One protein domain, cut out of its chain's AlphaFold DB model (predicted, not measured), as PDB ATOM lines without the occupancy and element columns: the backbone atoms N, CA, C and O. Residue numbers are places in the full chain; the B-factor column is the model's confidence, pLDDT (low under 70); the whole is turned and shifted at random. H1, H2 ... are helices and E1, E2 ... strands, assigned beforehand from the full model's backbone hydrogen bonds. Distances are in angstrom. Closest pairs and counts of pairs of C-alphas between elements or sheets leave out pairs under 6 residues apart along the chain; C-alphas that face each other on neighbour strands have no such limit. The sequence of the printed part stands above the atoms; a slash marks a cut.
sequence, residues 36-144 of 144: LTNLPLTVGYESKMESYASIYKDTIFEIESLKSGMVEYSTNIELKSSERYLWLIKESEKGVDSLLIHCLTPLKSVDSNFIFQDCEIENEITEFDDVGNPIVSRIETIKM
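This is residues 36 to 144 of the 144 residues of an uncharacterized protein of Flavobacteriaceae bacterium MAR_2009_75 (UniProt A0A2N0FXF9). One twisted wall of seven strands, each folding back beside the one before, with a single short helix, H1, over one face near the E1 end and no named helix on the other face. The wall turns between E4 and E5, where E4 bends by 51 degrees at residue 101 and the directions of the two strands stand at 113 degrees, while from edge to edge of the sheet the strands' lines turn by 31 degrees. The printed part has 109 residues, with H1 first and then E1 to E7; the sheet's order is E1, E2, E3, E4, E5, E6, E7, antiparallel throughout, and the class is mostly strand. The whole is compact, with a radius of gyration of the C-alphas of 14.7 A and spans of 46 by 33 by 27 A.

The printed part begins at Leu 36. H1 takes residues 45 to 53, from C-alpha 45 at (14.358, -4.390, -39.857), and is 12.1 A long. E1 is residues 59 to 68, 26.6 A, and bends by 53 degrees at residue 64. E2 is residues 71 to 80, 28.1 A, and E3 residues 83 to 92, 28.2 A. E4, residues 95 to 104, 27.2 A, bends by 51 degrees at residue 101. E5 is residues 108 to 115, E6 residues 120 to 128, and E7 residues 134 to 143, 26.6 A, ending with C-alpha 143 at (-6.294, -5.772, -48.606).

The seven strands form a meander, each the antiparallel neighbour of the one before. E1 and E7 are its edge strands. The hairpin of E1 and E2 stands at 165 degrees, with N 66 and O 73 at 2.8 A. E2 and E3 stand at 162 degrees, with N 76 and O 87 at 2.8 A. E3 and E4 stand at 157 degrees, with N 88 and O 99 at 2.8 A. E4 and E5 stand at 113 degrees, with N 103 and O 110 at 3.0 A. E5 and E6 have N 113 and O 122 at 2.8 A, and E6 and E7 have N 123 and O 140 at 2.8 A. H1 is on the sheet at a height of 8.7 A, over E2 and, only just, over E3, on which 3 of its C-alphas fall. It runs slantwise to the strands, at 43 degrees to E2 on the local plane. The closest C-alphas of H1 and E2 are those of Ala 53 and Leu 79, 6.3 A apart. In H1 every O i to N i+4 pair is within hydrogen-bond range.

The two C-alphas farthest apart, those of Gly 69 and Val 131, are 46.4 A from each other. The printed part has no cut and ends at Met 144, the chain's last residue. The links between named elements are tight. The mean pLDDT of the printed part is 87.6; residues 41 to 44 and 56 to 57 are under 70.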
ATOM      1  N   LEU A  36       0.341   1.461 -48.347       84.94
ATOM      2  CA  LEU A  36       1.618   0.750 -48.334       84.94
ATOM      3  C   LEU A  36       2.736   1.533 -49.026       84.94
ATOM      4  O   LEU A  36       3.881   1.429 -48.604       84.94
ATOM      5  N   THR A  37       2.435   2.362 -50.034       83.94
ATOM      6  CA  THR A  37       3.467   3.177 -50.704       83.94
ATOM      7  C   THR A  37       3.976   4.320 -49.835       83.94
ATOM      8  O   THR A  37       4.991   4.929 -50.158       83.94
ATOM      9  N   ASN A  38       3.244   4.652 -48.771       82.19
ATOM     10  CA  ASN A  38       3.565   5.744 -47.864       82.19
ATOM     11  C   ASN A  38       4.121   5.245 -46.527       82.19
ATOM     12  O   ASN A  38       4.637   6.060 -45.761       82.19
ATOM     13  N   LEU A  39       4.003   3.943 -46.231       78.25
ATOM     14  CA  LEU A  39       4.581   3.374 -45.021       78.25
ATOM     15  C   LEU A  39       6.105   3.551 -45.061       78.25
ATOM     16  O   LEU A  39       6.726   3.283 -46.096       78.25
ATOM     17  N   PRO A  40       6.726   4.021 -43.966       70.88
ATOM     18  CA  PRO A  40       8.172   4.073 -43.876       70.88
ATOM     19  C   PRO A  40       8.718   2.665 -44.110       70.88
ATOM     20  O   PRO A  40       8.280   1.708 -43.487       70.88
ATOM     21  N   LEU A  41       9.644   2.519 -45.053       67.44
ATOM     22  CA  LEU A  41      10.299   1.243 -45.308       67.44
ATOM     23  C   LEU A  41      11.572   1.217 -44.471       67.44
ATOM     24  O   LEU A  41      12.631   1.649 -44.936       67.44
ATOM     25  N   THR A  42      11.493   0.733 -43.228       66.25
ATOM     26  CA  THR A  42      12.714   0.374 -42.502       66.25
ATOM     27  C   THR A  42      13.418  -0.763 -43.253       66.25
ATOM     28  O   THR A  42      13.135  -1.947 -43.076       66.25
ATOM     29  N   VAL A  43      14.381  -0.394 -44.099       63.25
ATOM     30  CA  VAL A  43      15.289  -1.337 -44.756       63.25
ATOM     31  C   VAL A  43      16.157  -1.996 -43.680       63.25
ATOM     32  O   VAL A  43      16.793  -1.305 -42.882       63.25
ATOM     33  N   GLY A  44      16.180  -3.331 -43.645       63.22
ATOM     34  CA  GLY A  44      16.975  -4.093 -42.676       63.22
ATOM     35  C   GLY A  44      16.371  -4.156 -41.268       63.22
ATOM     36  O   GLY A  44      17.116  -4.145 -40.286       63.22
ATOM     37  N   TYR A  45      15.038  -4.218 -41.147       73.56
ATOM     38  CA  TYR A  45      14.358  -4.390 -39.857       73.56
ATOM     39  C   TYR A  45      14.846  -5.630 -39.087       73.56
ATOM     40  O   TYR A  45      14.917  -5.574 -37.865       73.56
ATOM     41  N   GLU A  46      15.278  -6.695 -39.772       73.56
ATOM     42  CA  GLU A  46      15.884  -7.884 -39.152       73.56
ATOM     43  C   GLU A  46      17.116  -7.527 -38.308       73.56
ATOM     44  O   GLU A  46      17.229  -7.936 -37.154       73.56
ATOM     45  N   SER A  47      18.005  -6.679 -38.837       78.38
ATOM     46  CA  SER A  47      19.187  -6.212 -38.104       78.38
ATOM     47  C   SER A  47      18.796  -5.360 -36.894       78.38
ATOM     48  O   SER A  47      19.377  -5.504 -35.813       78.38
ATOM     49  N   LYS A  48      17.761  -4.514 -37.031       75.25
ATOM     50  CA  LYS A  48      17.192  -3.796 -35.881       75.25
ATOM     51  C   LYS A  48      16.657  -4.790 -34.844       75.25
ATOM     52  O   LYS A  48      17.035  -4.684 -33.679       75.25
ATOM     53  N   MET A  49      15.851  -5.776 -35.241       77.44
ATOM     54  CA  MET A  49      15.317  -6.814 -34.350       77.44
ATOM     55  C   MET A  49      16.431  -7.548 -33.598       77.44
ATOM     56  O   MET A  49      16.324  -7.726 -32.387       77.44
ATOM     57  N   GLU A  50      17.524  -7.921 -34.270       78.56
ATOM     58  CA  GLU A  50      18.683  -8.555 -33.630       78.56
ATOM     59  C   GLU A  50      19.361  -7.650 -32.601       78.56
ATOM     60  O   GLU A  50      19.646  -8.084 -31.481       78.56
ATOM     61  N   SER A  51      19.580  -6.379 -32.953       79.50
ATOM     62  CA  SER A  51      20.185  -5.413 -32.035       79.50
ATOM     63  C   SER A  51      19.346  -5.237 -30.768       79.50
ATOM     64  O   SER A  51      19.886  -5.291 -29.664       79.50
ATOM     65  N   TYR A  52      18.023  -5.136 -30.899       76.56
ATOM     66  CA  TYR A  52      17.128  -4.999 -29.757       76.56
ATOM     67  C   TYR A  52      17.000  -6.297 -28.952       76.56
ATOM     68  O   TYR A  52      17.028  -6.232 -27.726       76.56
ATOM     69  N   ALA A  53      16.967  -7.469 -29.597       74.44
ATOM     70  CA  ALA A  53      16.921  -8.772 -28.919       74.44
ATOM     71  C   ALA A  53      18.139  -9.022 -28.022       74.44
ATOM     72  O   ALA A  53      18.036  -9.713 -27.007       74.44
ATOM     73  N   SER A  54      19.290  -8.437 -28.364       75.06
ATOM     74  CA  SER A  54      20.488  -8.516 -27.524       75.06
ATOM     75  C   SER A  54      20.368  -7.731 -26.207       75.06
ATOM     76  O   SER A  54      21.061  -8.054 -25.242       75.06
ATOM     77  N   ILE A  55      19.472  -6.738 -26.147       73.94
ATOM     78  CA  ILE A  55      19.339  -5.792 -25.029       73.94
ATOM     79  C   ILE A  55      18.057  -6.055 -24.224       73.94
ATOM     80  O   ILE A  55      18.092  -6.062 -22.994       73.94
ATOM     81  N   TYR A  56      16.936  -6.303 -24.905       69.25
ATOM     82  CA  TYR A  56      15.597  -6.387 -24.326       69.25
ATOM     83  C   TYR A  56      14.925  -7.694 -24.750       69.25
ATOM     84  O   TYR A  56      14.478  -7.842 -25.884       69.25
ATOM     85  N   LYS A  57      14.896  -8.668 -23.834       68.44
ATOM     86  CA  LYS A  57      14.398 -10.022 -24.122       68.44
ATOM     87  C   LYS A  57      12.876 -10.130 -24.159       68.44
ATOM     88  O   LYS A  57      12.394 -10.993 -24.870       68.44
ATOM     89  N   ASP A  58      12.160  -9.267 -23.440       80.81
ATOM     90  CA  ASP A  58      10.694  -9.255 -23.381       80.81
ATOM     91  C   ASP A  58      10.200  -7.806 -23.460       80.81
ATOM     92  O   ASP A  58      10.090  -7.109 -22.449       80.81
ATOM     93  N   THR A  59      10.007  -7.281 -24.670       83.62
ATOM     94  CA  THR A  59       9.607  -5.878 -24.879       83.62
ATOM     95  C   THR A  59       8.896  -5.708 -26.214       83.62
ATOM     96  O   THR A  59       9.225  -6.375 -27.194       83.62
ATOM     97  N   ILE A  60       7.943  -4.778 -26.244       87.06
ATOM     98  CA  ILE A  60       7.300  -4.287 -27.461       87.06
ATOM     99  C   ILE A  60       7.708  -2.830 -27.640       87.06
ATOM    100  O   ILE A  60       7.644  -2.054 -26.684       87.06
ATOM    101  N   PHE A  61       8.124  -2.450 -28.842       88.12
ATOM    102  CA  PHE A  61       8.387  -1.053 -29.172       88.12
ATOM    103  C   PHE A  61       8.048  -0.762 -30.634       88.12
ATOM    104  O   PHE A  61       8.222  -1.602 -31.519       88.12
ATOM    105  N   GLU A  62       7.563   0.453 -30.867       90.00
ATOM    106  CA  GLU A  62       7.317   0.995 -32.199       90.00
ATOM    107  C   GLU A  62       8.648   1.320 -32.883       90.00
ATOM    108  O   GLU A  62       9.551   1.896 -32.269       90.00
ATOM    109  N   ILE A  63       8.777   0.946 -34.158       87.88
ATOM    110  CA  ILE A  63       9.932   1.326 -34.981       87.88
ATOM    111  C   ILE A  63       9.633   2.477 -35.928       87.88
ATOM    112  O   ILE A  63      10.543   3.246 -36.247       87.88
ATOM    113  N   GLU A  64       8.392   2.578 -36.387       88.25
ATOM    114  CA  GLU A  64       7.939   3.614 -37.300       88.25
ATOM    115  C   GLU A  64       6.416   3.738 -37.245       88.25
ATOM    116  O   GLU A  64       5.708   2.770 -36.963       88.25
ATOM    117  N   SER A  65       5.923   4.932 -37.550       91.50
ATOM    118  CA  SER A  65       4.501   5.230 -37.623       91.50
ATOM    119  C   SER A  65       4.204   6.219 -38.745       91.50
ATOM    120  O   SER A  65       5.035   7.044 -39.138       91.50
ATOM    121  N   LEU A  66       2.999   6.106 -39.295       90.94
ATOM    122  CA  LEU A  66       2.453   6.954 -40.339       90.94
ATOM    123  C   LEU A  66       0.990   7.247 -40.039       90.94
ATOM    124  O   LEU A  66       0.160   6.346 -39.943       90.94
ATOM    125  N   LYS A  67       0.641   8.529 -40.039       90.69
ATOM    126  CA  LYS A  67      -0.752   8.962 -40.008       90.69
ATOM    127  C   LYS A  67      -1.258   9.271 -41.413       90.69
ATOM    128  O   LYS A  67      -0.692  10.115 -42.104       90.69
ATOM    129  N   SER A  68      -2.360   8.637 -41.806       87.00
ATOM    130  CA  SER A  68      -3.071   8.887 -43.062       87.00
ATOM    131  C   SER A  68      -4.537   9.216 -42.772       87.00
ATOM    132  O   SER A  68      -5.360   8.348 -42.475       87.00
ATOM    133  N   GLY A  69      -4.868  10.510 -42.795       88.06
ATOM    134  CA  GLY A  69      -6.192  10.997 -42.402       88.06
ATOM    135  C   GLY A  69      -6.499  10.715 -40.926       88.06
ATOM    136  O   GLY A  69      -5.810  11.214 -40.035       88.06
ATOM    137  N   MET A  70      -7.558   9.939 -40.678       89.75
ATOM    138  CA  MET A  70      -7.994   9.507 -39.338       89.75
ATOM    139  C   MET A  70      -7.433   8.140 -38.927       89.75
ATOM    140  O   MET A  70      -7.806   7.628 -37.876       89.75
ATOM    141  N   VAL A  71      -6.584   7.536 -39.760       91.38
ATOM    142  CA  VAL A  71      -5.985   6.228 -39.495       91.38
ATOM    143  C   VAL A  71      -4.507   6.409 -39.180       91.38
ATOM    144  O   VAL A  71      -3.797   7.139 -39.878       91.38
ATOM    145  N   GLU A  72      -4.052   5.751 -38.127       93.56
ATOM    146  CA  GLU A  72      -2.651   5.667 -37.741       93.56
ATOM    147  C   GLU A  72      -2.159   4.245 -37.984       93.56
ATOM    148  O   GLU A  72      -2.797   3.276 -37.584       93.56
ATOM    149  N   TYR A  73      -1.060   4.131 -38.713       92.44
ATOM    150  CA  TYR A  73      -0.396   2.872 -38.998       92.44
ATOM    151  C   TYR A  73       0.933   2.877 -38.265       92.44
ATOM    152  O   TYR A  73       1.699   3.826 -38.423       92.44
ATOM    153  N   SER A  74       1.232   1.837 -37.501       92.81
ATOM    154  CA  SER A  74       2.526   1.693 -36.840       92.81
ATOM    155  C   SER A  74       3.087   0.298 -37.039       92.81
ATOM    156  O   SER A  74       2.355  -0.691 -37.073       92.81
ATOM    157  N   THR A  75       4.402   0.220 -37.203       91.50
ATOM    158  CA  THR A  75       5.115  -1.052 -37.225       91.50
ATOM    159  C   THR A  75       5.752  -1.261 -35.860       91.50
ATOM    160  O   THR A  75       6.568  -0.450 -35.413       91.50
ATOM    161  N   ASN A  76       5.411  -2.368 -35.207       91.25
ATOM    162  CA  ASN A  76       5.882  -2.706 -33.871       91.25
ATOM    163  C   ASN A  76       6.720  -3.979 -33.903       91.25
ATOM    164  O   ASN A  76       6.322  -4.985 -34.492       91.25
ATOM    165  N   ILE A  77       7.858  -3.953 -33.213       89.69
ATOM    166  CA  ILE A  77       8.637  -5.153 -32.923       89.69
ATOM    167  C   ILE A  77       8.218  -5.661 -31.545       89.69
ATOM    168  O   ILE A  77       8.285  -4.925 -30.561       89.69
ATOM    169  N   GLU A  78       7.840  -6.933 -31.469       90.56
ATOM    170  CA  GLU A  78       7.660  -7.670 -30.219       90.56
ATOM    171  C   GLU A  78       8.778  -8.708 -30.095       90.56
ATOM    172  O   GLU A  78       8.936  -9.598 -30.936       90.56
ATOM    173  N   LEU A  79       9.567  -8.582 -29.034       87.62
ATOM    174  CA  LEU A  79      10.635  -9.507 -28.684       87.62
ATOM    175  C   LEU A  79      10.203 -10.319 -27.473       87.62
ATOM    176  O   LEU A  79       9.780  -9.742 -26.471       87.62
ATOM    177  N   LYS A  80      10.348 -11.638 -27.578       84.75
ATOM    178  CA  LYS A  80      10.257 -12.585 -26.465       84.75
ATOM    179  C   LYS A  80      11.562 -13.355 -26.351       84.75
ATOM    180  O   LYS A  80      12.369 -13.377 -27.285       84.75
ATOM    181  N   SER A  81      11.742 -14.061 -25.239       79.12
ATOM    182  CA  SER A  81      12.954 -14.835 -24.930       79.12
ATOM    183  C   SER A  81      13.552 -15.649 -26.092       79.12
ATOM    184  O   SER A  81      14.773 -15.793 -26.159       79.12
ATOM    185  N   SER A  82      12.718 -16.195 -26.980       79.00
ATOM    186  CA  SER A  82      13.120 -17.031 -28.122       79.00
ATOM    187  C   SER A  82      12.337 -16.751 -29.405       79.00
ATOM    188  O   SER A  82      12.457 -17.503 -30.368       79.00
ATOM    189  N   GLU A  83      11.509 -15.712 -29.419       85.81
ATOM    190  CA  GLU A  83      10.572 -15.447 -30.509       85.81
ATOM    191  C   GLU A  83      10.610 -13.970 -30.857       85.81
ATOM    192  O   GLU A  83      10.846 -13.111 -30.002       85.81
ATOM    193  N   ARG A  84      10.406 -13.674 -32.136       85.69
ATOM    194  CA  ARG A  84      10.437 -12.307 -32.632       85.69
ATOM    195  C   ARG A  84       9.300 -12.115 -33.613       85.69
ATOM    196  O   ARG A  84       9.112 -12.943 -34.506       85.69
ATOM    197  N   TYR A  85       8.582 -11.017 -33.444       90.94
ATOM    198  CA  TYR A  85       7.417 -10.687 -34.246       90.94
ATOM    199  C   TYR A  85       7.516  -9.247 -34.729       90.94
ATOM    200  O   TYR A  85       7.968  -8.363 -33.997       90.94
ATOM    201  N   LEU A  86       7.071  -9.030 -35.958       91.31
ATOM    202  CA  LEU A  86       6.863  -7.722 -36.547       91.31
ATOM    203  C   LEU A  86       5.379  -7.583 -36.870       91.31
ATOM    204  O   LEU A  86       4.826  -8.351 -37.662       91.31
ATOM    205  N   TRP A  87       4.749  -6.603 -36.242       93.38
ATOM    206  CA  TRP A  87       3.330  -6.324 -36.375       93.38
ATOM    207  C   TRP A  87       3.121  -5.020 -37.128       93.38
ATOM    208  O   TRP A  87       3.763  -4.024 -36.809       93.38
ATOM    209  N   LEU A  88       2.178  -5.014 -38.064       92.81
ATOM    210  CA  LEU A  88       1.581  -3.800 -38.602       92.81
ATOM    211  C   LEU A  88       0.270  -3.541 -37.857       92.81
ATOM    212  O   LEU A  88      -0.673  -4.325 -37.952       92.81
ATOM    213  N   ILE A  89       0.221  -2.454 -37.102       94.12
ATOM    214  CA  ILE A  89      -0.943  -2.011 -36.345       94.12
ATOM    215  C   ILE A  89      -1.652  -0.920 -37.143       94.12
ATOM    216  O   ILE A  89      -1.011  -0.030 -37.695       94.12
ATOM    217  N   LYS A  90      -2.979  -1.001 -37.210       93.25
ATOM    218  CA  LYS A  90      -3.860  -0.012 -37.832       93.25
ATOM    219  C   LYS A  90      -4.857   0.461 -36.786       93.25
ATOM    220  O   LYS A  90      -5.779  -0.267 -36.426       93.25
ATOM    221  N   GLU A  91      -4.697   1.689 -36.325       94.56
ATOM    222  CA  GLU A  91      -5.593   2.329 -35.369       94.56
ATOM    223  C   GLU A  91      -6.513   3.318 -36.084       94.56
ATOM    224  O   GLU A  91      -6.087   4.136 -36.899       94.56
ATOM    225  N   SER A  92      -7.807   3.246 -35.791       93.75
ATOM    226  CA  SER A  92      -8.819   4.148 -36.338       93.75
ATOM    227  C   SER A  92      -9.930   4.396 -35.320       93.75
ATOM    228  O   SER A  92     -10.014   3.725 -34.293       93.75
ATOM    229  N   GLU A  93     -10.866   5.294 -35.633       92.81
ATOM    230  CA  GLU A  93     -12.059   5.514 -34.797       92.81
ATOM    231  C   GLU A  93     -12.906   4.245 -34.590       92.81
ATOM    232  O   GLU A  93     -13.662   4.152 -33.624       92.81
ATOM    233  N   LYS A  94     -12.791   3.261 -35.494       91.75
ATOM    234  CA  LYS A  94     -13.524   1.990 -35.417       91.75
ATOM    235  C   LYS A  94     -12.855   0.963 -34.502       91.75
ATOM    236  O   LYS A  94     -13.500  -0.027 -34.165       91.75
ATOM    237  N   GLY A  95     -11.601   1.184 -34.112       92.06
ATOM    238  CA  GLY A  95     -10.815   0.255 -33.309       92.06
ATOM    239  C   GLY A  95      -9.396   0.064 -33.837       92.06
ATOM    240  O   GLY A  95      -8.932   0.800 -34.713       92.06
ATOM    241  N   VAL A  96      -8.732  -0.938 -33.266       92.00
ATOM    242  CA  VAL A  96      -7.352  -1.320 -33.564       92.00
ATOM    243  C   VAL A  96      -7.351  -2.692 -34.225       92.00
ATOM    244  O   VAL A  96      -7.842  -3.654 -33.635       92.00
ATOM    245  N   ASP A  97      -6.771  -2.767 -35.418       93.31
ATOM    246  CA  ASP A  97      -6.469  -4.010 -36.119       93.31
ATOM    247  C   ASP A  97      -4.955  -4.256 -36.091       93.31
ATOM    248  O   ASP A  97      -4.155  -3.319 -36.118       93.31
ATOM    249  N   SER A  98      -4.547  -5.523 -36.058       92.31
ATOM    250  CA  SER A  98      -3.136  -5.914 -36.091       92.31
ATOM    251  C   SER A  98      -2.907  -7.023 -37.108       92.31
ATOM    252  O   SER A  98      -3.604  -8.040 -37.078       92.31
ATOM    253  N   LEU A  99      -1.894  -6.863 -37.950       93.19
ATOM    254  CA  LEU A  99      -1.446  -7.859 -38.914       93.19
ATOM    255  C   LEU A  99      -0.028  -8.307 -38.567       93.19
ATOM    256  O   LEU A  99       0.879  -7.484 -38.464       93.19
ATOM    257  N   LEU A 100       0.173  -9.614 -38.403       92.50
ATOM    258  CA  LEU A 100       1.516 -10.173 -38.294       92.50
ATOM    259  C   LEU A 100       2.138 -10.189 -39.688       92.50
ATOM    260  O   LEU A 100       1.597 -10.858 -40.570       92.50
ATOM    261  N   ILE A 101       3.240  -9.466 -39.871       91.12
ATOM    262  CA  ILE A 101       3.912  -9.348 -41.173       91.12
ATOM    263  C   ILE A 101       5.276 -10.042 -41.220       91.12
ATOM    264  O   ILE A 101       5.815 -10.332 -42.279       91.12
ATOM    265  N   HIS A 102       5.851 -10.345 -40.058       90.81
ATOM    266  CA  HIS A 102       7.014 -11.215 -39.984       90.81
ATOM    267  C   HIS A 102       7.040 -11.928 -38.637       90.81
ATOM    268  O   HIS A 102       6.841 -11.305 -37.592       90.81
ATOM    269  N   CYS A 103       7.320 -13.225 -38.629       90.19
ATOM    270  CA  CYS A 103       7.738 -13.900 -37.408       90.19
ATOM    271  C   CYS A 103       8.675 -15.056 -37.700       90.19
ATOM    272  O   CYS A 103       8.503 -15.778 -38.680       90.19
ATOM    273  N   LEU A 104       9.586 -15.293 -36.761       78.31
ATOM    274  CA  LEU A 104      10.399 -16.497 -36.739       78.31
ATOM    275  C   LEU A 104      10.309 -17.129 -35.354       78.31
ATOM    276  O   LEU A 104      10.857 -16.621 -34.374       78.31
ATOM    277  N   THR A 105       9.580 -18.238 -35.285       85.81
ATOM    278  CA  THR A 105       9.446 -19.078 -34.094       85.81
ATOM    279  C   THR A 105       9.778 -20.525 -34.469       85.81
ATOM    280  O   THR A 105       9.745 -20.857 -35.656       85.81
ATOM    281  N   PRO A 106      10.057 -21.415 -33.501       85.56
ATOM    282  CA  PRO A 106      10.301 -22.827 -33.803       85.56
ATOM    283  C   PRO A 106       9.128 -23.535 -34.500       85.56
ATOM    284  O   PRO A 106       9.355 -24.488 -35.231       85.56
ATOM    285  N   LEU A 107       7.892 -23.077 -34.268       90.69
ATOM    286  CA  LEU A 107       6.668 -23.751 -34.724       90.69
ATOM    287  C   LEU A 107       5.960 -23.027 -35.872       90.69
ATOM    288  O   LEU A 107       5.038 -23.570 -36.475       90.69
ATOM    289  N   LYS A 108       6.351 -21.785 -36.169       93.00
ATOM    290  CA  LYS A 108       5.692 -20.951 -37.173       93.00
ATOM    291  C   LYS A 108       6.636 -19.905 -37.751       93.00
ATOM    292  O   LYS A 108       7.319 -19.202 -36.998       93.00
ATOM    293  N   SER A 109       6.580 -19.736 -39.066       94.38
ATOM    294  CA  SER A 109       7.117 -18.576 -39.764       94.38
ATOM    295  C   SER A 109       6.007 -17.827 -40.491       94.38
ATOM    296  O   SER A 109       5.038 -18.419 -40.975       94.38
ATOM    297  N   VAL A 110       6.159 -16.511 -40.546       94.56
ATOM    298  CA  VAL A 110       5.370 -15.623 -41.397       94.56
ATOM    299  C   VAL A 110       6.359 -14.726 -42.112       94.56
ATOM    300  O   VAL A 110       7.223 -14.150 -41.450       94.56
ATOM    301  N   ASP A 111       6.221 -14.621 -43.426       92.00
ATOM    302  CA  ASP A 111       6.955 -13.665 -44.249       92.00
ATOM    303  C   ASP A 111       5.972 -12.931 -45.167       92.00
ATOM    304  O   ASP A 111       5.107 -13.559 -45.782       92.00
ATOM    305  N   SER A 112       6.060 -11.601 -45.209       92.06
ATOM    306  CA  SER A 112       5.142 -10.752 -45.967       92.06
ATOM    307  C   SER A 112       5.784 -10.207 -47.230       92.06
ATOM    308  O   SER A 112       6.808  -9.524 -47.192       92.06
ATOM    309  N   ASN A 113       5.081 -10.378 -48.344       91.38
ATOM    310  CA  ASN A 113       5.328  -9.668 -49.585       91.38
ATOM    311  C   ASN A 113       4.318  -8.520 -49.754       91.38
ATOM    312  O   ASN A 113       3.110  -8.709 -49.619       91.38
ATOM    313  N   PHE A 114       4.807  -7.321 -50.072       89.25
ATOM    314  CA  PHE A 114       3.983  -6.117 -50.218       89.25
ATOM    315  C   PHE A 114       3.721  -5.833 -51.701       89.25
ATOM    316  O   PHE A 114       4.630  -5.455 -52.444       89.25
ATOM    317  N   ILE A 115       2.467  -5.976 -52.135       90.38
ATOM    318  CA  ILE A 115       2.030  -5.747 -53.517       90.38
ATOM    319  C   ILE A 115       1.440  -4.340 -53.624       90.38
ATOM    320  O   ILE A 115       0.243  -4.105 -53.445       90.38
ATOM    321  N   PHE A 116       2.302  -3.367 -53.916       87.56
ATOM    322  CA  PHE A 116       1.930  -1.948 -53.939       87.56
ATOM    323  C   PHE A 116       0.912  -1.586 -55.027       87.56
ATOM    324  O   PHE A 116       0.143  -0.646 -54.844       87.56
ATOM    325  N   GLN A 117       0.920  -2.301 -56.156       87.50
ATOM    326  CA  GLN A 117       0.028  -2.043 -57.291       87.50
ATOM    327  C   GLN A 117      -1.437  -2.298 -56.927       87.50
ATOM    328  O   GLN A 117      -2.300  -1.511 -57.309       87.50
ATOM    329  N   ASP A 118      -1.685  -3.354 -56.151       89.75
ATOM    330  CA  ASP A 118      -3.028  -3.800 -55.765       89.75
ATOM    331  C   ASP A 118      -3.402  -3.378 -54.332       89.75
ATOM    332  O   ASP A 118      -4.551  -3.501 -53.904       89.75
ATOM    333  N   CYS A 119      -2.445  -2.790 -53.611       90.12
ATOM    334  CA  CYS A 119      -2.533  -2.438 -52.199       90.12
ATOM    335  C   CYS A 119      -2.847  -3.621 -51.285       90.12
ATOM    336  O   CYS A 119      -3.721  -3.566 -50.412       90.12
ATOM    337  N   GLU A 120      -2.099  -4.696 -51.506       93.38
ATOM    338  CA  GLU A 120      -2.267  -5.968 -50.825       93.38
ATOM    339  C   GLU A 120      -0.972  -6.391 -50.131       93.38
ATOM    340  O   GLU A 120       0.136  -6.044 -50.548       93.38
ATOM    341  N   ILE A 121      -1.126  -7.139 -49.044       92.56
ATOM    342  CA  ILE A 121      -0.043  -7.840 -48.362       92.56
ATOM    343  C   ILE A 121      -0.319  -9.330 -48.513       92.56
ATOM    344  O   ILE A 121      -1.385  -9.803 -48.120       92.56
ATOM    345  N   GLU A 122       0.635 -10.063 -49.068       95.19
ATOM    346  CA  GLU A 122       0.613 -11.521 -49.097       95.19
ATOM    347  C   GLU A 122       1.498 -12.064 -47.986       95.19
ATOM    348  O   GLU A 122       2.695 -11.801 -47.952       95.19
ATOM    349  N   ASN A 123       0.910 -12.854 -47.100       95.12
ATOM    350  CA  ASN A 123       1.620 -13.559 -46.051       95.12
ATOM    351  C   ASN A 123       1.844 -15.004 -46.471       95.12
ATOM    352  O   ASN A 123       0.885 -15.767 -46.601       95.12
ATOM    353  N   GLU A 124       3.104 -15.401 -46.605       96.25
ATOM    354  CA  GLU A 124       3.483 -16.806 -46.631       96.25
ATOM    355  C   GLU A 124       3.604 -17.305 -45.190       96.25
ATOM    356  O   GLU A 124       4.465 -16.878 -44.420       96.25
ATOM    357  N   ILE A 125       2.700 -18.203 -44.805       96.25
ATOM    358  CA  ILE A 125       2.621 -18.749 -43.452       96.25
ATOM    359  C   ILE A 125       3.001 -20.215 -43.506       96.25
ATOM    360  O   ILE A 125       2.310 -21.005 -44.153       96.25
ATOM    361  N   THR A 126       4.051 -20.581 -42.775       96.50
ATOM    362  CA  THR A 126       4.470 -21.975 -42.618       96.50
ATOM    363  C   THR A 126       4.396 -22.391 -41.155       96.50
ATOM    364  O   THR A 126       4.866 -21.679 -40.271       96.50
ATOM    365  N   GLU A 127       3.782 -23.542 -40.897       95.81
ATOM    366  CA  GLU A 127       3.732 -24.194 -39.587       95.81
ATOM    367  C   GLU A 127       4.674 -25.399 -39.590       95.81
ATOM    368  O   GLU A 127       4.717 -26.150 -40.569       95.81
ATOM    369  N   PHE A 128       5.418 -25.585 -38.501       94.75
ATOM    370  CA  PHE A 128       6.445 -26.614 -38.364       94.75
ATOM    371  C   PHE A 128       6.101 -27.605 -37.248       94.75
ATOM    372  O   PHE A 128       5.414 -27.260 -36.286       94.75
ATOM    373  N   ASP A 129       6.584 -28.840 -37.377       94.06
ATOM    374  CA  ASP A 129       6.547 -29.832 -36.302       94.06
ATOM    375  C   ASP A 129       7.640 -29.572 -35.247       94.06
ATOM    376  O   ASP A 129       8.505 -28.708 -35.403       94.06
ATOM    377  N   ASP A 130       7.629 -30.356 -34.167       92.56
ATOM    378  CA  ASP A 130       8.577 -30.216 -33.051       92.56
ATOM    379  C   ASP A 130      10.049 -30.484 -33.436       92.56
ATOM    380  O   ASP A 130      10.954 -30.253 -32.630       92.56
ATOM    381  N   VAL A 131      10.314 -30.991 -34.646       92.81
ATOM    382  CA  VAL A 131      11.666 -31.219 -35.179       92.81
ATOM    383  C   VAL A 131      12.015 -30.267 -36.332       92.81
ATOM    384  O   VAL A 131      13.099 -30.383 -36.906       92.81
ATOM    385  N   GLY A 132      11.145 -29.297 -36.631       89.88
ATOM    386  CA  GLY A 132      11.370 -28.228 -37.603       89.88
ATOM    387  C   GLY A 132      11.005 -28.567 -39.051       89.88
ATOM    388  O   GLY A 132      11.402 -27.829 -39.951       89.88
ATOM    389  N   ASN A 133      10.274 -29.654 -39.319       93.56
ATOM    390  CA  ASN A 133       9.775 -29.933 -40.668       93.56
ATOM    391  C   ASN A 133       8.481 -29.159 -40.940       93.56
ATOM    392  O   ASN A 133       7.619 -29.097 -40.062       93.56
ATOM    393  N   PRO A 134       8.289 -28.624 -42.158       94.00
ATOM    394  CA  PRO A 134       7.046 -27.953 -42.517       94.00
ATOM    395  C   PRO A 134       5.880 -28.951 -42.557       94.00
ATOM    396  O   PRO A 134       5.949 -29.980 -43.232       94.00
ATOM    397  N   ILE A 135       4.795 -28.627 -41.854       95.38
ATOM    398  CA  ILE A 135       3.528 -29.376 -41.856       95.38
ATOM    399  C   ILE A 135       2.565 -28.762 -42.875       95.38
ATOM    400  O   ILE A 135       1.934 -29.473 -43.657       95.38
ATOM    401  N   VAL A 136       2.440 -27.433 -42.853       94.12
ATOM    402  CA  VAL A 136       1.512 -26.663 -43.687       94.12
ATOM    403  C   VAL A 136       2.211 -25.400 -44.155       94.12
ATOM    404  O   VAL A 136       2.775 -24.688 -43.331       94.12
ATOM    405  N   SER A 137       2.091 -25.088 -45.445       93.69
ATOM    406  CA  SER A 137       2.380 -23.760 -45.989       93.69
ATOM    407  C   SER A 137       1.148 -23.240 -46.717       93.69
ATOM    408  O   SER A 137       0.507 -23.976 -47.474       93.69
ATOM    409  N   ARG A 138       0.796 -21.980 -46.471       96.62
ATOM    410  CA  ARG A 138      -0.332 -21.306 -47.120       96.62
ATOM    411  C   ARG A 138      -0.017 -19.841 -47.378       96.62
ATOM    412  O   ARG A 138       0.808 -19.254 -46.685       96.62
ATOM    413  N   ILE A 139      -0.731 -19.277 -48.343       96.69
ATOM    414  CA  ILE A 139      -0.686 -17.854 -48.665       96.69
ATOM    415  C   ILE A 139      -2.004 -17.228 -48.215       96.69
ATOM    416  O   ILE A 139      -3.079 -17.735 -48.544       96.69
ATOM    417  N   GLU A 140      -1.916 -16.150 -47.446       95.69
ATOM    418  CA  GLU A 140      -3.053 -15.319 -47.054       95.69
ATOM    419  C   GLU A 140      -2.864 -13.915 -47.634       95.69
ATOM    420  O   GLU A 140      -1.825 -13.300 -47.420       95.69
ATOM    421  N   THR A 141      -3.863 -13.398 -48.351       95.25
ATOM    422  CA  THR A 141      -3.817 -12.053 -48.943       95.25
ATOM    423  C   THR A 141      -4.716 -11.104 -48.158       95.25
ATOM    424  O   THR A 141      -5.899 -11.384 -47.945       95.25
ATOM    425  N   ILE A 142      -4.164  -9.967 -47.737       92.62
ATOM    426  CA  ILE A 142      -4.846  -8.926 -46.971       92.62
ATOM    427  C   ILE A 142      -4.892  -7.644 -47.798       92.62
ATOM    428  O   ILE A 142      -3.861  -7.160 -48.253       92.62
ATOM    429  N   LYS A 143      -6.087  -7.064 -47.943       90.75
ATOM    430  CA  LYS A 143      -6.294  -5.772 -48.606       90.75
ATOM    431  C   LYS A 143      -6.318  -4.630 -47.589       90.75
ATOM    432  O   LYS A 143      -6.995  -4.749 -46.566       90.75
ATOM    433  N   MET A 144      -5.595  -3.546 -47.876       85.00
ATOM    434  CA  MET A 144      -5.281  -2.480 -46.905       85.00
ATOM    435  C   MET A 144      -6.210  -1.265 -46.931       85.00
ATOM    436  O   MET A 144      -6.645  -0.870 -48.036       85.00
TER     437      MET A 144